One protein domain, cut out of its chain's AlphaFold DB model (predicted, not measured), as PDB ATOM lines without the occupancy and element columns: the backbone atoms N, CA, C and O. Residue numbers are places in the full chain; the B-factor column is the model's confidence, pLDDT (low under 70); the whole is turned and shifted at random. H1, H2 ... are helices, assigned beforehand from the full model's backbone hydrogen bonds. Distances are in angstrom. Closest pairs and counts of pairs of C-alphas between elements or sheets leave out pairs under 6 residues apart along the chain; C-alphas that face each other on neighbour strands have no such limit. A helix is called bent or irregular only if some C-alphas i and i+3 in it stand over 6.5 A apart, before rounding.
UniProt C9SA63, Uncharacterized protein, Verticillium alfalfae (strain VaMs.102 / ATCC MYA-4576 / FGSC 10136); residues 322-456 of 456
ATOM      1  N   VAL A 322      65.296 -31.304   1.953       91.31
ATOM      2  CA  VAL A 322      66.160 -32.476   2.135       91.31
ATOM      3  C   VAL A 322      67.596 -32.191   1.697       91.31
ATOM      4  O   VAL A 322      68.517 -32.318   2.503       91.31
ATOM      5  N   GLU A 323      67.781 -31.793   0.441       91.06
ATOM      6  CA  GLU A 323      69.103 -31.656  -0.183       91.06
ATOM      7  C   GLU A 323      69.882 -30.449   0.353       91.06
ATOM      8  O   GLU A 323      71.046 -30.583   0.719       91.06
ATOM      9  N   ASP A 324      69.216 -29.299   0.475       85.50
ATOM     10  CA  ASP A 324      69.884 -28.026   0.774       85.50
ATOM     11  C   ASP A 324      70.112 -27.780   2.270       85.50
ATOM     12  O   ASP A 324      70.928 -26.943   2.647       85.50
ATOM     13  N   VAL A 325      69.360 -28.452   3.151       90.56
ATOM     14  CA  VAL A 325      69.404 -28.163   4.594       90.56
ATOM     15  C   VAL A 325      69.577 -29.423   5.429       90.56
ATOM     16  O   VAL A 325      70.490 -29.480   6.257       90.56
ATOM     17  N   LEU A 326      68.717 -30.432   5.258       93.69
ATOM     18  CA  LEU A 326      68.741 -31.611   6.132       93.69
ATOM     19  C   LEU A 326      70.027 -32.424   5.969       93.69
ATOM     20  O   LEU A 326      70.640 -32.761   6.981       93.69
ATOM     21  N   LYS A 327      70.477 -32.689   4.736       95.12
ATOM     22  CA  LYS A 327      71.724 -33.436   4.496       95.12
ATOM     23  C   LYS A 327      72.929 -32.776   5.160       95.12
ATOM     24  O   LYS A 327      73.618 -33.427   5.941       95.12
ATOM     25  N   TRP A 328      73.115 -31.473   4.961       95.06
ATOM     26  CA  TRP A 328      74.219 -30.731   5.579       95.06
ATOM     27  C   TRP A 328      74.166 -30.738   7.111       95.06
ATOM     28  O   TRP A 328      75.208 -30.790   7.766       95.06
ATOM     29  N   ARG A 329      72.964 -30.713   7.707       95.38
ATOM     30  CA  ARG A 329      72.798 -30.856   9.162       95.38
ATOM     31  C   ARG A 329      73.186 -32.255   9.639       95.38
ATOM     32  O   ARG A 329      73.887 -32.365  10.642       95.38
ATOM     33  N   TYR A 330      72.751 -33.303   8.940       95.75
ATOM     34  CA  TYR A 330      73.093 -34.682   9.295       95.75
ATOM     35  C   TYR A 330      74.591 -34.956   9.167       95.75
ATOM     36  O   TYR A 330      75.169 -35.552  10.072       95.75
ATOM     37  N   GLU A 331      75.230 -34.464   8.106       96.12
ATOM     38  CA  GLU A 331      76.684 -34.548   7.925       96.12
ATOM     39  C   GLU A 331      77.436 -33.843   9.058       96.12
ATOM     40  O   GLU A 331      78.340 -34.428   9.650       96.12
ATOM     41  N   ALA A 332      77.019 -32.626   9.429       96.06
ATOM     42  CA  ALA A 332      77.633 -31.895  10.536       96.06
ATOM     43  C   ALA A 332      77.500 -32.632  11.878       96.06
ATOM     44  O   ALA A 332      78.450 -32.671  12.660       96.06
ATOM     45  N   VAL A 333      76.341 -33.241  12.152       95.44
ATOM     46  CA  VAL A 333      76.137 -34.050  13.365       95.44
ATOM     47  C   VAL A 333      76.995 -35.315  13.335       95.44
ATOM     48  O   VAL A 333      77.627 -35.637  14.342       95.44
ATOM     49  N   ALA A 334      77.056 -36.013  12.198       96.38
ATOM     50  CA  ALA A 334      77.882 -37.209  12.041       96.38
ATOM     51  C   ALA A 334      79.370 -36.896  12.260       96.38
ATOM     52  O   ALA A 334      80.067 -37.634  12.961       96.38
ATOM     53  N   GLU A 335      79.846 -35.770  11.730       95.75
ATOM     54  CA  GLU A 335      81.230 -35.334  11.882       95.75
ATOM     55  C   GLU A 335      81.561 -34.933  13.329       95.75
ATOM     56  O   GLU A 335      82.559 -35.399  13.883       95.75
ATOM     57  N   LEU A 336      80.699 -34.143  13.981       94.69
ATOM     58  CA  LEU A 336      80.865 -33.776  15.395       94.69
ATOM     59  C   LEU A 336      80.802 -34.989  16.331       94.69
ATOM     60  O   LEU A 336      81.454 -34.990  17.367       94.69
ATOM     61  N   THR A 337      80.034 -36.019  15.972       95.12
ATOM     62  CA  THR A 337      79.962 -37.267  16.750       95.12
ATOM     63  C   THR A 337      81.208 -38.130  16.546       95.12
ATOM     64  O   THR A 337      81.626 -38.831  17.462       95.12
ATOM     65  N   SER A 338      81.822 -38.070  15.361       95.31
ATOM     66  CA  SER A 338      83.024 -38.847  15.032       95.31
ATOM     67  C   SER A 338      84.309 -38.230  15.599       95.31
ATOM     68  O   SER A 338      85.266 -38.953  15.862       95.31
ATOM     69  N   SER A 339      84.344 -36.905  15.785       94.00
ATOM     70  CA  SER A 339      85.498 -36.167  16.311       94.00
ATOM     71  C   SER A 339      85.184 -35.541  17.673       94.00
ATOM     72  O   SER A 339      84.749 -34.390  17.774       94.00
ATOM     73  N   GLU A 340      85.420 -36.310  18.740       93.75
ATOM     74  CA  GLU A 340      85.148 -35.887  20.120       93.75
ATOM     75  C   GLU A 340      85.962 -34.644  20.520       93.75
ATOM     76  O   GLU A 340      85.417 -33.710  21.114       93.75
ATOM     77  N   ASP A 341      87.234 -34.568  20.116       93.81
ATOM     78  CA  ASP A 341      88.101 -33.415  20.389       93.81
ATOM     79  C   ASP A 341      87.555 -32.123  19.767       93.81
ATOM     80  O   ASP A 341      87.528 -31.074  20.420       93.81
ATOM     81  N   MET A 342      87.065 -32.195  18.522       93.81
ATOM     82  CA  MET A 342      86.427 -31.056  17.856       93.81
ATOM     83  C   MET A 342      85.159 -30.641  18.606       93.81
ATOM     84  O   MET A 342      84.970 -29.457  18.892       93.81
ATOM     85  N   PHE A 343      84.307 -31.596  18.980       92.88
ATOM     86  CA  PHE A 343      83.076 -31.314  19.717       92.88
ATOM     87  C   PHE A 343      83.338 -30.646  21.076       92.88
ATOM     88  O   PHE A 343      82.721 -29.621  21.398       92.88
ATOM     89  N   ILE A 344      84.280 -31.174  21.862       92.69
ATOM     90  CA  ILE A 344      84.666 -30.605  23.160       92.69
ATOM     91  C   ILE A 344      85.301 -29.223  22.969       92.69
ATOM     92  O   ILE A 344      84.947 -28.282  23.690       92.69
ATOM     93  N   GLY A 345      86.192 -29.075  21.984       92.38
ATOM     94  CA  GLY A 345      86.837 -27.807  21.644       92.38
ATOM     95  C   GLY A 345      85.821 -26.718  21.306       92.38
ATOM     96  O   GLY A 345      85.861 -25.629  21.885       92.38
ATOM     97  N   VAL A 346      84.846 -27.038  20.450       90.81
ATOM     98  CA  VAL A 346      83.762 -26.126  20.062       90.81
ATOM     99  C   VAL A 346      82.895 -25.764  21.271       90.81
ATOM    100  O   VAL A 346      82.643 -24.580  21.512       90.81
ATOM    101  N   ARG A 347      82.481 -26.741  22.093       90.81
ATOM    102  CA  ARG A 347      81.694 -26.466  23.311       90.81
ATOM    103  C   ARG A 347      82.435 -25.556  24.288       90.81
ATOM    104  O   ARG A 347      81.831 -24.634  24.834       90.81
ATOM    105  N   LYS A 348      83.734 -25.779  24.491       88.81
ATOM    106  CA  LYS A 348      84.565 -24.933  25.358       88.81
ATOM    107  C   LYS A 348      84.684 -23.508  24.809       88.81
ATOM    108  O   LYS A 348      84.635 -22.559  25.587       88.81
ATOM    109  N   ALA A 349      84.805 -23.358  23.491       86.62
ATOM    110  CA  ALA A 349      84.943 -22.061  22.835       86.62
ATOM    111  C   ALA A 349      83.648 -21.224  22.848       86.62
ATOM    112  O   ALA A 349      83.717 -20.000  22.955       86.62
ATOM    113  N   PHE A 350      82.467 -21.851  22.780       77.31
ATOM    114  CA  PHE A 350      81.197 -21.116  22.739       77.31
ATOM    115  C   PHE A 350      80.827 -20.407  24.049       77.31
ATOM    116  O   PHE A 350      80.139 -19.391  23.981       77.31
ATOM    117  N   GLY A 351      81.285 -20.885  25.213       68.44
ATOM    118  CA  GLY A 351      80.986 -20.281  26.522       68.44
ATOM    119  C   GLY A 351      79.490 -20.018  26.781       68.44
ATOM    120  O   GLY A 351      78.613 -20.479  26.053       68.44
ATOM    121  N   THR A 352      79.168 -19.260  27.834       65.06
ATOM    122  CA  THR A 352      77.796 -18.782  28.097       65.06
ATOM    123  C   THR A 352      77.679 -17.330  27.646       65.06
ATOM    124  O   THR A 352      77.713 -16.413  28.465       65.06
ATOM    125  N   HIS A 353      77.582 -17.111  26.336       66.19
ATOM    126  CA  HIS A 353      77.418 -15.771  25.773       66.19
ATOM    127  C   HIS A 353      75.967 -15.557  25.326       66.19
ATOM    128  O   HIS A 353      75.440 -16.294  24.492       66.19
ATOM    129  N   SER A 354      75.330 -14.527  25.884       57.91
ATOM    130  CA  SER A 354      74.040 -14.001  25.433       57.91
ATOM    131  C   SER A 354      74.261 -12.600  24.906       57.91
ATOM    132  O   SER A 354      74.320 -11.652  25.682       57.91
ATOM    133  N   VAL A 355      74.399 -12.467  23.593       59.19
ATOM    134  CA  VAL A 355      74.471 -11.152  22.961       59.19
ATOM    135  C   VAL A 355      73.054 -10.741  22.575       59.19
ATOM    136  O   VAL A 355      72.377 -11.469  21.847       59.19
ATOM    137  N   GLN A 356      72.588  -9.607  23.092       57.56
ATOM    138  CA  GLN A 356      71.389  -8.925  22.604       57.56
ATOM    139  C   GLN A 356      71.816  -7.644  21.887       57.56
ATOM    140  O   GLN A 356      72.854  -7.059  22.207       57.56
ATOM    141  N   LEU A 357      71.031  -7.208  20.900       54.00
ATOM    142  CA  LEU A 357      71.304  -5.944  20.225       54.00
ATOM    143  C   LEU A 357      71.109  -4.771  21.192       54.00
ATOM    144  O   LEU A 357      70.205  -4.757  22.029       54.00
ATOM    145  N   VAL A 358      71.985  -3.773  21.071       54.62
ATOM    146  CA  VAL A 358      71.907  -2.533  21.843       54.62
ATOM    147  C   VAL A 358      70.832  -1.655  21.216       54.62
ATOM    148  O   VAL A 358      71.080  -0.934  20.253       54.62
ATOM    149  N   ILE A 359      69.620  -1.721  21.758       56.41
ATOM    150  CA  ILE A 359      68.572  -0.751  21.442       56.41
ATOM    151  C   ILE A 359      68.973   0.573  22.092       56.41
ATOM    152  O   ILE A 359      69.226   0.612  23.297       56.41
ATOM    153  N   ILE A 360      69.017   1.655  21.315       59.56
ATOM    154  CA  ILE A 360      69.266   3.004  21.830       59.56
ATOM    155  C   ILE A 360      67.903   3.643  22.144       59.56
ATOM    156  O   ILE A 360      67.185   4.028  21.219       59.56
ATOM    157  N   PRO A 361      67.488   3.752  23.419       57.91
ATOM    158  CA  PRO A 361      66.244   4.437  23.744       57.91
ATOM    159  C   PRO A 361      66.380   5.944  23.495       57.91
ATOM    160  O   PRO A 361      67.410   6.539  23.813       57.91
ATOM    161  N   GLN A 362      65.313   6.587  23.004       55.56
ATOM    162  CA  GLN A 362      65.295   8.036  22.744       55.56
ATOM    163  C   GLN A 362      65.539   8.893  23.998       55.56
ATOM    164  O   GLN A 362      65.990  10.032  23.894       55.56
ATOM    165  N   ARG A 363      65.244   8.367  25.195       60.00
ATOM    166  CA  ARG A 363      65.585   9.010  26.470       60.00
ATOM    167  C   ARG A 363      66.692   8.210  27.155       60.00
ATOM    168  O   ARG A 363      66.393   7.132  27.676       60.00
ATOM    169  N   PRO A 364      67.942   8.706  27.185       64.25
ATOM    170  CA  PRO A 364      69.009   8.035  27.909       64.25
ATOM    171  C   PRO A 364      68.681   8.060  29.406       64.25
ATOM    172  O   PRO A 364      68.685   9.113  30.042       64.25
ATOM    173  N   SER A 365      68.355   6.898  29.969       74.31
ATOM    174  CA  SER A 365      68.288   6.696  31.415       74.31
ATOM    175  C   SER A 365      69.587   6.054  31.897       74.31
ATOM    176  O   SER A 365      70.277   5.375  31.137       74.31
ATOM    177  N   THR A 366      69.924   6.240  33.172       76.19
ATOM    178  CA  THR A 366      71.066   5.545  33.786       76.19
ATOM    179  C   THR A 366      70.941   4.030  33.629       76.19
ATOM    180  O   THR A 366      71.909   3.369  33.276       76.19
ATOM    181  N   GLU A 367      69.731   3.495  33.789       73.81
ATOM    182  CA  GLU A 367      69.420   2.074  33.602       73.81
ATOM    183  C   GLU A 367      69.679   1.600  32.162       73.81
ATOM    184  O   GLU A 367      70.261   0.535  31.956       73.81
ATOM    185  N   ALA A 368      69.300   2.398  31.160       71.19
ATOM    186  CA  ALA A 368      69.546   2.083  29.756       71.19
ATOM    187  C   ALA A 368      71.040   2.100  29.415       71.19
ATOM    188  O   ALA A 368      71.526   1.202  28.727       71.19
ATOM    189  N   SER A 369      71.781   3.083  29.929       76.06
ATOM    190  CA  SER A 369      73.232   3.170  29.744       76.06
ATOM    191  C   SER A 369      73.965   2.009  30.422       76.06
ATOM    192  O   SER A 369      74.884   1.437  29.840       76.06
ATOM    193  N   GLU A 370      73.541   1.612  31.625       77.62
ATOM    194  CA  GLU A 370      74.077   0.432  32.314       77.62
ATOM    195  C   GLU A 370      73.803  -0.865  31.546       77.62
ATOM    196  O   GLU A 370      74.675  -1.734  31.463       77.62
ATOM    197  N   PHE A 371      72.602  -1.000  30.980       76.44
ATOM    198  CA  PHE A 371      72.246  -2.136  30.139       76.44
ATOM    199  C   PHE A 371      73.105  -2.176  28.871       76.44
ATOM    200  O   PHE A 371      73.724  -3.203  28.597       76.44
ATOM    201  N   ALA A 372      73.209  -1.063  28.141       76.94
ATOM    202  CA  ALA A 372      74.026  -0.965  26.935       76.94
ATOM    203  C   ALA A 372      75.498  -1.297  27.217       76.94
ATOM    204  O   ALA A 372      76.109  -2.074  26.487       76.94
ATOM    205  N   LEU A 373      76.055  -0.792  28.322       79.38
ATOM    206  CA  LEU A 373      77.428  -1.094  28.719       79.38
ATOM    207  C   LEU A 373      77.631  -2.588  29.000       79.38
ATOM    208  O   LEU A 373      78.605  -3.177  28.532       79.38
ATOM    209  N   ASN A 374      76.692  -3.220  29.709       80.31
ATOM    210  CA  ASN A 374      76.716  -4.664  29.924       80.31
ATOM    211  C   ASN A 374      76.680  -5.440  28.598       80.31
ATOM    212  O   ASN A 374      77.431  -6.401  28.445       80.31
ATOM    213  N   GLN A 375      75.853  -5.020  27.636       78.88
ATOM    214  CA  GLN A 375      75.802  -5.645  26.311       78.88
ATOM    215  C   GLN A 375      77.137  -5.516  25.575       78.88
ATOM    216  O   GLN A 375      77.628  -6.507  25.041       78.88
ATOM    217  N   ILE A 376      77.785  -4.347  25.607       82.25
ATOM    218  CA  ILE A 376      79.093  -4.167  24.958       82.25
ATOM    219  C   ILE A 376      80.162  -5.052  25.623       82.25
ATOM    220  O   ILE A 376      80.968  -5.666  24.924       82.25
ATOM    221  N   ILE A 377      80.147  -5.194  26.953       82.25
ATOM    222  CA  ILE A 377      81.047  -6.124  27.663       82.25
ATOM    223  C   ILE A 377      80.775  -7.580  27.242       82.25
ATOM    224  O   ILE A 377      81.718  -8.349  27.054       82.25
ATOM    225  N   MET A 378      79.510  -7.967  27.045       81.00
ATOM    226  CA  MET A 378      79.158  -9.303  26.544       81.00
ATOM    227  C   MET A 378      79.607  -9.521  25.095       81.00
ATOM    228  O   MET A 378      80.128 -10.591  24.786       81.00
ATOM    229  N   ILE A 379      79.481  -8.509  24.232       84.25
ATOM    230  CA  ILE A 379      80.004  -8.542  22.858       84.25
ATOM    231  C   ILE A 379      81.526  -8.705  22.882       84.25
ATOM    232  O   ILE A 379      82.051  -9.563  22.182       84.25
ATOM    233  N   LYS A 380      82.237  -7.952  23.730       85.12
ATOM    234  CA  LYS A 380      83.693  -8.081  23.907       85.12
ATOM    235  C   LYS A 380      84.094  -9.514  24.268       85.12
ATOM    236  O   LYS A 380      85.008 -10.064  23.659       85.12
ATOM    237  N   ALA A 381      83.413 -10.112  25.247       83.75
ATOM    238  CA  ALA A 381      83.680 -11.482  25.680       83.75
ATOM    239  C   ALA A 381      83.416 -12.501  24.560       83.75
ATOM    240  O   ALA A 381      84.232 -13.394  24.340       83.75
ATOM    241  N   PHE A 382      82.324 -12.321  23.812       85.50
ATOM    242  CA  PHE A 382      82.000 -13.156  22.658       85.50
ATOM    243  C   PHE A 382      83.052 -13.040  21.546       85.50
ATOM    244  O   PHE A 382      83.559 -14.055  21.082       85.50
ATOM    245  N   LEU A 383      83.446 -11.824  21.153       86.44
ATOM    246  CA  LEU A 383      84.460 -11.618  20.110       86.44
ATOM    247  C   LEU A 383      85.811 -12.230  20.494       86.44
ATOM    248  O   LEU A 383      86.484 -12.802  19.643       86.44
ATOM    249  N   ALA A 384      86.177 -12.197  21.778       85.75
ATOM    250  CA  ALA A 384      87.385 -12.858  22.268       85.75
ATOM    251  C   ALA A 384      87.330 -14.395  22.154       85.75
ATOM    252  O   ALA A 384      88.376 -15.044  22.129       85.75
ATOM    253  N   SER A 385      86.135 -14.994  22.084       86.81
ATOM    254  CA  SER A 385      85.966 -16.441  21.949       86.81
ATOM    255  C   SER A 385      85.882 -16.916  20.492       86.81
ATOM    256  O   SER A 385      86.167 -18.085  20.230       86.81
ATOM    257  N   VAL A 386      85.573 -16.031  19.535       89.12
ATOM    258  CA  VAL A 386      85.448 -16.361  18.101       89.12
ATOM    259  C   VAL A 386      86.712 -17.011  17.508       89.12
ATOM    260  O   VAL A 386      86.574 -18.063  16.878       89.12
ATOM    261  N   PRO A 387      87.945 -16.516  17.756       90.69
ATOM    262  CA  PRO A 387      89.158 -17.175  17.260       90.69
ATOM    263  C   PRO A 387      89.328 -18.609  17.778       90.69
ATOM    264  O   PRO A 387      89.819 -19.479  17.059       90.69
ATOM    265  N   ASN A 388      88.874 -18.887  19.003       91.00
ATOM    266  CA  ASN A 388      88.921 -20.238  19.567       91.00
ATOM    267  C   ASN A 388      87.926 -21.170  18.859       91.00
ATOM    268  O   ASN A 388      88.223 -22.347  18.676       91.00
ATOM    269  N   ILE A 389      86.770 -20.649  18.427       91.56
ATOM    270  CA  ILE A 389      85.798 -21.404  17.620       91.56
ATOM    271  C   ILE A 389      86.406 -21.741  16.254       91.56
ATOM    272  O   ILE A 389      86.313 -22.885  15.812       91.56
ATOM    273  N   TYR A 390      87.080 -20.777  15.616       93.44
ATOM    274  CA  TYR A 390      87.779 -20.994  14.347       93.44
ATOM    275  C   TYR A 390      88.827 -22.109  14.445       93.44
ATOM    276  O   TYR A 390      88.847 -23.015  13.614       93.44
ATOM    277  N   GLN A 391      89.663 -22.066  15.488       93.31
ATOM    278  CA  GLN A 391      90.682 -23.087  15.737       93.31
ATOM    279  C   GLN A 391      90.063 -24.456  16.036       93.31
ATOM    280  O   GLN A 391      90.516 -25.462  15.492       93.31
ATOM    281  N   ALA A 392      89.001 -24.503  16.848       93.19
ATOM    282  CA  ALA A 392      88.315 -25.746  17.190       93.19
ATOM    283  C   ALA A 392      87.661 -26.418  15.973       93.19
ATOM    284  O   ALA A 392      87.677 -27.640  15.878       93.19
ATOM    285  N   LEU A 393      87.137 -25.635  15.023       94.12
ATOM    286  CA  LEU A 393      86.588 -26.125  13.751       94.12
ATOM    287  C   LEU A 393      87.663 -26.383  12.678       94.12
ATOM    288  O   LEU A 393      87.332 -26.724  11.544       94.12
ATOM    289  N   GLY A 394      88.951 -26.244  13.004       92.69
ATOM    290  CA  GLY A 394      90.070 -26.539  12.106       92.69
ATOM    291  C   GLY A 394      89.957 -27.870  11.341       92.69
ATOM    292  O   GLY A 394      90.091 -27.838  10.116       92.69
ATOM    293  N   PRO A 395      89.665 -29.013  11.997       93.62
ATOM    294  CA  PRO A 395      89.581 -30.312  11.327       93.62
ATOM    295  C   PRO A 395      88.278 -30.546  10.547       93.62
ATOM    296  O   PRO A 395      88.151 -31.604   9.935       93.62
ATOM    297  N   ALA A 396      87.330 -29.600  10.554       94.38
ATOM    298  CA  ALA A 396      86.031 -29.771   9.913       94.38
ATOM    299  C   ALA A 396      86.133 -29.916   8.382       94.38
ATOM    300  O   ALA A 396      86.853 -29.161   7.718       94.38
ATOM    301  N   GLN A 397      85.354 -30.845   7.832       93.75
ATOM    302  CA  GLN A 397      85.303 -31.213   6.418       93.75
ATOM    303  C   GLN A 397      83.914 -31.012   5.815       93.75
ATOM    304  O   GLN A 397      83.814 -30.685   4.631       93.75
ATOM    305  N   CYS A 398      82.837 -31.180   6.593       94.75
ATOM    306  CA  CYS A 398      81.494 -31.011   6.055       94.75
ATOM    307  C   CYS A 398      81.220 -29.551   5.678       94.75
ATOM    308  O   CYS A 398      81.705 -28.599   6.302       94.75
ATOM    309  N   HIS A 399      80.387 -29.374   4.652       93.06
ATOM    310  CA  HIS A 399      80.132 -28.068   4.052       93.06
ATOM    311  C   HIS A 399      79.648 -27.031   5.079       93.06
ATOM    312  O   HIS A 399      80.139 -25.900   5.112       93.06
ATOM    313  N   LEU A 400      78.724 -27.429   5.959       94.62
ATOM    314  CA  LEU A 400      78.130 -26.542   6.956       94.62
ATOM    315  C   LEU A 400      79.145 -26.071   8.005       94.62
ATOM    316  O   LEU A 400      79.224 -24.873   8.276       94.62
ATOM    317  N   LEU A 401      79.936 -26.979   8.585       94.81
ATOM    318  CA  LEU A 401      80.920 -26.614   9.611       94.81
ATOM    319  C   LEU A 401      82.071 -25.799   9.025       94.81
ATOM    320  O   LEU A 401      82.512 -24.840   9.657       94.81
ATOM    321  N   VAL A 402      82.503 -26.109   7.798       95.25
ATOM    322  CA  VAL A 402      83.482 -25.287   7.077       95.25
ATOM    323  C   VAL A 402      82.923 -23.886   6.853       95.25
ATOM    324  O   VAL A 402      83.599 -22.909   7.161       95.25
ATOM    325  N   LYS A 403      81.669 -23.749   6.404       94.25
ATOM    326  CA  LYS A 403      81.048 -22.429   6.226       94.25
ATOM    327  C   LYS A 403      80.973 -21.646   7.539       94.25
ATOM    328  O   LYS A 403      81.264 -20.453   7.543       94.25
ATOM    329  N   ILE A 404      80.630 -22.304   8.650       92.75
ATOM    330  CA  ILE A 404      80.618 -21.681   9.984       92.75
ATOM    331  C   ILE A 404      82.030 -21.249  10.394       92.75
ATOM    332  O   ILE A 404      82.204 -20.125  10.860       92.75
ATOM    333  N   ARG A 405      83.047 -22.091  10.170       93.69
ATOM    334  CA  ARG A 405      84.450 -21.745  10.426       93.69
ATOM    335  C   ARG A 405      84.845 -20.475   9.679       93.69
ATOM    336  O   ARG A 405      85.414 -19.573  10.275       93.69
ATOM    337  N   GLU A 406      84.496 -20.370   8.402       92.94
ATOM    338  CA  GLU A 406      84.811 -19.201   7.573       92.94
ATOM    339  C   GLU A 406      84.177 -17.900   8.099       92.94
ATOM    340  O   GLU A 406      84.793 -16.840   8.003       92.94
ATOM    341  N   LEU A 407      82.993 -17.979   8.716       89.38
ATOM    342  CA  LEU A 407      82.347 -16.839   9.383       89.38
ATOM    343  C   LEU A 407      83.031 -16.448  10.704       89.38
ATOM    344  O   LEU A 407      82.921 -15.304  11.136       89.38
ATOM    345  N   CYS A 408      83.741 -17.380  11.343       89.19
ATOM    346  CA  CYS A 408      84.472 -17.164  12.594       89.19
ATOM    347  C   CYS A 408      85.927 -16.713  12.383       89.19
ATOM    348  O   CYS A 408      86.730 -16.772  13.313       89.19
ATOM    349  N   ARG A 409      86.294 -16.278  11.175       90.44
ATOM    350  CA  ARG A 409      87.642 -15.783  10.886       90.44
ATOM    351  C   ARG A 409      88.005 -14.577  11.765       90.44
ATOM    352  O   ARG A 409      87.229 -13.618  11.795       90.44
ATOM    353  N   PRO A 410      89.175 -14.577  12.435       85.38
ATOM    354  CA  PRO A 410      89.595 -13.464  13.286       85.38
ATOM    355  C   PRO A 410      89.582 -12.112  12.564       85.38
ATOM    356  O   PRO A 410      89.202 -11.103  13.156       85.38
ATOM    357  N   GLU A 411      89.906 -12.097  11.268       88.75
ATOM    358  CA  GLU A 411      89.942 -10.889  10.439       88.75
ATOM    359  C   GLU A 411      88.570 -10.211  10.325       88.75
ATOM    360  O   GLU A 411      88.497  -8.987  10.230       88.75
ATOM    361  N   MET A 412      87.479 -10.987  10.370       84.38
ATOM    362  CA  MET A 412      86.112 -10.456  10.310       84.38
ATOM    363  C   MET A 412      85.719  -9.754  11.612       84.38
ATOM    364  O   MET A 412      84.948  -8.798  11.603       84.38
ATOM    365  N   THR A 413      86.252 -10.218  12.743       84.12
ATOM    366  CA  THR A 413      85.927  -9.686  14.073       84.12
ATOM    367  C   THR A 413      86.895  -8.613  14.562       84.12
ATOM    368  O   THR A 413      86.537  -7.843  15.456       84.12
ATOM    369  N   GLN A 414      88.094  -8.532  13.978       86.19
ATOM    370  CA  GLN A 414      89.184  -7.688  14.469       86.19
ATOM    371  C   GLN A 414      88.806  -6.204  14.515       86.19
ATOM    372  O   GLN A 414      89.010  -5.558  15.534       86.19
ATOM    373  N   GLN A 415      88.166  -5.680  13.465       87.25
ATOM    374  CA  GLN A 415      87.781  -4.263  13.402       87.25
ATOM    375  C   GLN A 415      86.866  -3.857  14.566       87.25
ATOM    376  O   GLN A 415      87.057  -2.816  15.193       87.25
ATOM    377  N   VAL A 416      85.881  -4.698  14.889       85.88
ATOM    378  CA  VAL A 416      84.953  -4.444  16.000       85.88
ATOM    379  C   VAL A 416      85.663  -4.618  17.343       85.88
ATOM    380  O   VAL A 416      85.430  -3.847  18.275       85.88
ATOM    381  N   GLN A 417      86.558  -5.602  17.446       85.94
ATOM    382  CA  GLN A 417      87.363  -5.820  18.643       85.94
ATOM    383  C   GLN A 417      88.292  -4.635  18.934       85.94
ATOM    384  O   GLN A 417      88.416  -4.245  20.097       85.94
ATOM    385  N   ASP A 418      88.887  -4.030  17.907       88.12
ATOM    386  CA  ASP A 418      89.752  -2.854  18.026       88.12
ATOM    387  C   ASP A 418      88.953  -1.629  18.492       88.12
ATOM    388  O   ASP A 418      89.350  -0.974  19.456       88.12
ATOM    389  N   LEU A 419      87.773  -1.385  17.904       86.62
ATOM    390  CA  LEU A 419      86.861  -0.309  18.325       86.62
ATOM    391  C   LEU A 419      86.441  -0.447  19.796       86.62
ATOM    392  O   LEU A 419      86.456   0.522  20.560       86.62
ATOM    393  N   ILE A 420      86.091  -1.663  20.221       85.75
ATOM    394  CA  ILE A 420      85.739  -1.936  21.621       85.75
ATOM    395  C   ILE A 420      86.961  -1.762  22.524       85.75
ATOM    396  O   ILE A 420      86.839  -1.212  23.618       85.75
ATOM    397  N   SER A 421      88.137  -2.202  22.078       85.38
ATOM    398  CA  SER A 421      89.383  -2.096  22.842       85.38
ATOM    399  C   SER A 421      89.871  -0.653  22.967       85.38
ATOM    400  O   SER A 421      90.530  -0.328  23.952       85.38
ATOM    401  N   GLU A 422      89.544   0.236  22.029       86.56
ATOM    402  CA  GLU A 422      89.822   1.674  22.134       86.56
ATOM    403  C   GLU A 422      88.955   2.342  23.213       86.56
ATOM    404  O   GLU A 422      89.439   3.187  23.969       86.56
ATOM    405  N   ALA A 423      87.686   1.939  23.328       82.94
ATOM    406  CA  ALA A 423      86.731   2.545  24.254       82.94
ATOM    407  C   ALA A 423      86.729   1.914  25.660       82.94
ATOM    408  O   ALA A 423      86.534   2.624  26.654       82.94
ATOM    409  N   ILE A 424      86.943   0.599  25.764       83.94
ATOM    410  CA  ILE A 424      86.778  -0.190  26.993       83.94
ATOM    411  C   ILE A 424      88.124  -0.731  27.489       83.94
ATOM    412  O   ILE A 424      88.975  -1.174  26.717       83.94
ATOM    413  N   ASN A 425      88.324  -0.718  28.806       83.50
ATOM    414  CA  ASN A 425      89.500  -1.298  29.452       83.50
ATOM    415  C   ASN A 425      89.592  -2.818  29.233       83.50
ATOM    416  O   ASN A 425      88.589  -3.540  29.227       83.50
ATOM    417  N   ALA A 426      90.820  -3.321  29.073       75.50
ATOM    418  CA  ALA A 426      91.081  -4.736  28.806       75.50
ATOM    419  C   ALA A 426      90.616  -5.640  29.961       75.50
ATOM    420  O   ALA A 426      90.006  -6.677  29.701       75.50
ATOM    421  N   ASP A 427      90.768  -5.181  31.203       74.25
ATOM    422  CA  ASP A 427      90.516  -5.965  32.424       74.25
ATOM    423  C   ASP A 427      89.026  -6.160  32.746       74.25
ATOM    424  O   ASP A 427      88.649  -6.932  33.627       74.25
ATOM    425  N   VAL A 428      88.149  -5.456  32.029       75.88
ATOM    426  CA  VAL A 428      86.707  -5.490  32.275       75.88
ATOM    427  C   VAL A 428      86.135  -6.771  31.683       75.88
ATOM    428  O   VAL A 428      86.154  -6.970  30.461       75.88
ATOM    429  N   THR A 429      85.609  -7.616  32.565       73.62
ATOM    430  CA  THR A 429      84.942  -8.882  32.254       73.62
ATOM    431  C   THR A 429      83.517  -8.885  32.807       73.62
ATOM    432  O   THR A 429      83.153  -8.064  33.653       73.62
ATOM    433  N   LEU A 430      82.673  -9.783  32.291       68.62
ATOM    434  CA  LEU A 430      81.306  -9.935  32.780       68.62
ATOM    435  C   LEU A 430      81.322 -10.618  34.153       68.62
ATOM    436  O   LEU A 430      81.598 -11.812  34.261       68.62
ATOM    437  N   MET A 431      80.980  -9.861  35.189       73.69
ATOM    438  CA  MET A 431      80.917 -10.362  36.562       73.69
ATOM    439  C   MET A 431      79.488 -10.782  36.923       73.69
ATOM    440  O   MET A 431      78.519 -10.231  36.405       73.69
ATOM    441  N   LYS A 432      79.341 -11.764  37.819       71.38
ATOM    442  CA  LYS A 432      78.022 -12.284  38.239       71.38
ATOM    443  C   LYS A 432      77.493 -11.608  39.508       71.38
ATOM    444  O   LYS A 432      76.282 -11.556  39.707       71.38
ATOM    445  N   SER A 433      78.377 -11.087  40.362       78.62
ATOM    446  CA  SER A 433      77.984 -10.394  41.593       78.62
ATOM    447  C   SER A 433      77.524  -8.958  41.300       78.62
ATOM    448  O   SER A 433      78.199  -8.252  40.546       78.62
ATOM    449  N   PRO A 434      76.429  -8.464  41.913       73.62
ATOM    450  CA  PRO A 434      75.953  -7.092  41.709       73.62
ATOM    451  C   PRO A 434      77.003  -6.011  42.011       73.62
ATOM    452  O   PRO A 434      77.078  -5.006  41.305       73.62
ATOM    453  N   LEU A 435      77.833  -6.222  43.039       75.38
ATOM    454  CA  LEU A 435      78.897  -5.287  43.421       75.38
ATOM    455  C   LEU A 435      80.006  -5.249  42.362       75.38
ATOM    456  O   LEU A 435      80.466  -4.183  41.962       75.38
ATOM    457  N   GLU A 436      80.401  -6.421  41.875       76.12
ATOM    458  CA  GLU A 436      81.440  -6.564  40.860       76.12
ATOM    459  C   GLU A 436      80.971  -6.048  39.500       76.12
ATOM    460  O   GLU A 436      81.746  -5.390  38.816       76.12
ATOM    461  N   MET A 437      79.699  -6.253  39.132       75.38
ATOM    462  CA  MET A 437      79.114  -5.631  37.939       75.38
ATOM    463  C   MET A 437      79.158  -4.109  38.033       75.38
ATOM    464  O   MET A 437      79.502  -3.440  37.061       75.38
ATOM    465  N   ARG A 438      78.844  -3.542  39.203       76.56
ATOM    466  CA  ARG A 438      78.932  -2.094  39.409       76.56
ATOM    467  C   ARG A 438      80.371  -1.595  39.273       76.56
ATOM    468  O   ARG A 438      80.589  -0.599  38.591       76.56
ATOM    469  N   ASN A 439      81.343  -2.299  39.852       78.19
ATOM    470  CA  ASN A 439      82.760  -1.958  39.712       78.19
ATOM    471  C   ASN A 439      83.228  -2.068  38.255       78.19
ATOM    472  O   ASN A 439      83.819  -1.124  37.733       78.19
ATOM    473  N   ALA A 440      82.893  -3.165  37.576       75.81
ATOM    474  CA  ALA A 440      83.202  -3.378  36.165       75.81
ATOM    475  C   ALA A 440      82.650  -2.243  35.293       75.81
ATOM    476  O   ALA A 440      83.365  -1.753  34.428       75.81
ATOM    477  N   ARG A 441      81.425  -1.769  35.564       75.88
ATOM    478  CA  ARG A 441      80.812  -0.629  34.862       75.88
ATOM    479  C   ARG A 441      81.524   0.694  35.142       75.88
ATOM    480  O   ARG A 441      81.787   1.444  34.206       75.88
ATOM    481  N   MET A 442      81.850   0.986  36.405       74.50
ATOM    482  CA  MET A 442      82.512   2.246  36.785       74.50
ATOM    483  C   MET A 442      83.898   2.393  36.152       74.50
ATOM    484  O   MET A 442      84.272   3.494  35.755       74.50
ATOM    485  N   PHE A 443      84.636   1.291  36.024       76.38
ATOM    486  CA  PHE A 443      85.972   1.268  35.426       76.38
ATOM    487  C   PHE A 443      85.970   0.759  33.979       76.38
ATOM    488  O   PHE A 443      87.031   0.441  33.442       76.38
ATOM    489  N   ALA A 444      84.801   0.672  33.333       77.75
ATOM    490  CA  ALA A 444      84.698   0.119  31.988       77.75
ATOM    491  C   ALA A 444      85.365   1.012  30.941       77.75
ATOM    492  O   ALA A 444      86.131   0.530  30.114       77.75
ATOM    493  N   VAL A 445      85.055   2.310  30.969       79.94
ATOM    494  CA  VAL A 445      85.420   3.255  29.909       79.94
ATOM    495  C   VAL A 445      86.805   3.839  30.166       79.94
ATOM    496  O   VAL A 445      87.103   4.318  31.263       79.94
ATOM    497  N   LYS A 446      87.653   3.844  29.136       79.81
ATOM    498  CA  LYS A 446      88.972   4.484  29.186       79.81
ATOM    499  C   LYS A 446      88.823   5.996  29.382       79.81
ATOM    500  O   LYS A 446      88.129   6.673  28.627       79.81
ATOM    501  N   GLY A 447      89.528   6.553  30.370       60.00
ATOM    502  CA  GLY A 447      89.427   7.976  30.732       60.00
ATOM    503  C   GLY A 447      89.800   8.962  29.611       60.00
ATOM    504  O   GLY A 447      89.346  10.103  29.625       60.00
ATOM    505  N   PHE A 448      90.576   8.531  28.609       55.25
ATOM    506  CA  PHE A 448      90.931   9.354  27.444       55.25
ATOM    507  C   PHE A 448      89.772   9.549  26.444       55.25
ATOM    508  O   PHE A 448      89.730  10.572  25.760       55.25
ATOM    509  N   THR A 449      88.800   8.633  26.403       53.72
ATOM    510  CA  THR A 449      87.671   8.645  25.449       53.72
ATOM    511  C   THR A 449      86.568   9.635  25.854       53.72
ATOM    512  O   THR A 449      85.796  10.104  25.021       53.72
ATOM    513  N   ILE A 450      86.541  10.056  27.124       52.38
ATOM    514  CA  ILE A 450      85.528  10.967  27.695       52.38
ATOM    515  C   ILE A 450      85.639  12.405  27.128       52.38
ATOM    516  O   ILE A 450      84.735  13.223  27.294       52.38
ATOM    517  N   ARG A 451      86.706  12.738  26.387       42.19
ATOM    518  CA  ARG A 451      86.976  14.107  25.906       42.19
ATOM    519  C   ARG A 451      86.178  14.578  24.678       42.19
ATOM    520  O   ARG A 451      86.330  15.740  24.312       42.19
ATOM    521  N   ARG A 452      85.333  13.752  24.043       40.78
ATOM    522  CA  ARG A 452      84.611  14.140  22.804       40.78
ATOM    523  C   ARG A 452      83.123  14.487  22.944       40.78
ATOM    524  O   ARG A 452      82.557  14.975  21.977       40.78
ATOM    525  N   VAL A 453      82.496  14.313  24.110       42.81
ATOM    526  CA  VAL A 453      81.031  14.514  24.256       42.81
ATOM    527  C   VAL A 453      80.651  15.882  24.854       42.81
ATOM    528  O   VAL A 453      79.480  16.227  24.920       42.81
ATOM    529  N   THR A 454      81.613  16.724  25.247       35.22
ATOM    530  CA  THR A 454      81.330  18.022  25.900       35.22
ATOM    531  C   THR A 454      81.422  19.263  25.005       35.22
ATOM    532  O   THR A 454      81.341  20.374  25.526       35.22
ATOM    533  N   ARG A 455      81.545  19.134  23.678       32.53
ATOM    534  CA  ARG A 455      81.445  20.287  22.760       32.53
ATOM    535  C   ARG A 455      80.847  19.904  21.405       32.53
ATOM    536  O   ARG A 455      81.571  19.431  20.534       32.53
ATOM    537  N   THR A 456      79.556  20.154  21.220       31.69
ATOM    538  CA  THR A 456      78.985  20.962  20.119       31.69
ATOM    539  C   THR A 456      77.518  21.234  20.396       31.69
ATOM    540  O   THR A 456      76.835  20.304  20.877       31.69
TER     541      THR A 456
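Overview. This is residues 322 to 456 of the 456 residues of an uncharacterized protein of Verticillium alfalfae (strain VaMs.102 / ATCC MYA-4576 / FGSC 10136) (UniProt C9SA63). One long helix, H3, makes the spine of an elongated, loose domain; H5 folds back along it, H2 packs on its last residues, and H1 stands across one end, touching H2 and H4. H6 crosses near the beginning of H3, while the long link 351 to 365 runs back past H3 and the tail's residues 451 to 456 stick out. The printed part has 135 residues with seven named helices, H1 to H7 in order along the chain, and no named strand: all helix. It is loose, with a radius of gyration of the C-alphas of 18.9 A, and spans 56 by 31 by 24 A.

Arrangement. The hub is H3, residues 366 to 392, touching four helices; it has a kink of 27 degrees near residue 385. H2, residues 340 to 350, touches residues 385 to 392 of H3 alone, closest at the C-alphas of Gly 345 and Ala 392, 5.1 A; the two form a helical hairpin at a shallow tilt of 21 degrees, opposite ways. H5, residues 410 to 423, touches H3, closest at the C-alphas of Pro 387 and Pro 410, 5.5 A, opposite ways at 32 degrees, only just a shallow tilt. H4, residues 399 to 407, only just touches H3, with 3 pairs of C-alphas within 8 A, closest at Tyr 390 and Arg 405, 5.2 A, at a steep tilt of 54 degrees. H6, residues 434 to 442, only just touches H3, with 3 such pairs, closest at the C-alphas of Leu 373 and Arg 441, 7.0 A, about perpendicular at 90 degrees. H1, residues 322 to 338, touches H4, closest at the C-alphas of Trp 328 and Leu 400, 5.9 A, about perpendicular at 81 degrees. H1 and H2 only just touch, with 3 pairs, and only at the corner. H7, residues 449 to 452, is close but not clearly touching H5. Every O i to N i+4 pair is within hydrogen-bond range in H2, H4 and H6, against 11 of 13 in H1, 21 of 23 in H3 and 8 of 10 in H5; H7 is too short for such a pair, and its one O i to N i+3 pair is not within range.

Along the chain. H3 runs 39.4 A, from C-alpha 366 at (71.066, 5.545, 33.786) to C-alpha 392 at (88.315, -25.746, 17.190). H1 begins at C-alpha 322, (66.160, -32.476, 2.135), and measures 22.2 A; H5 measures 19.6 A and H2 15.5 A. H5 is irregular, with C-alphas 412 and 415 7.1 A apart; H1, H3 and H7 are only just irregular, at 6.8 A for 324 to 327, 384 to 387 and 449 to 452.

Size, cuts and confidence. The C-alphas farthest apart are those of Ser 338 and Thr 456, 60.2 A. The printed part has no cut and ends at the chain's last residue. The link from H2 to H3, 15 residues, is long. Confidence is under 70 at residues 351 to 364, 430 and 447 to 456.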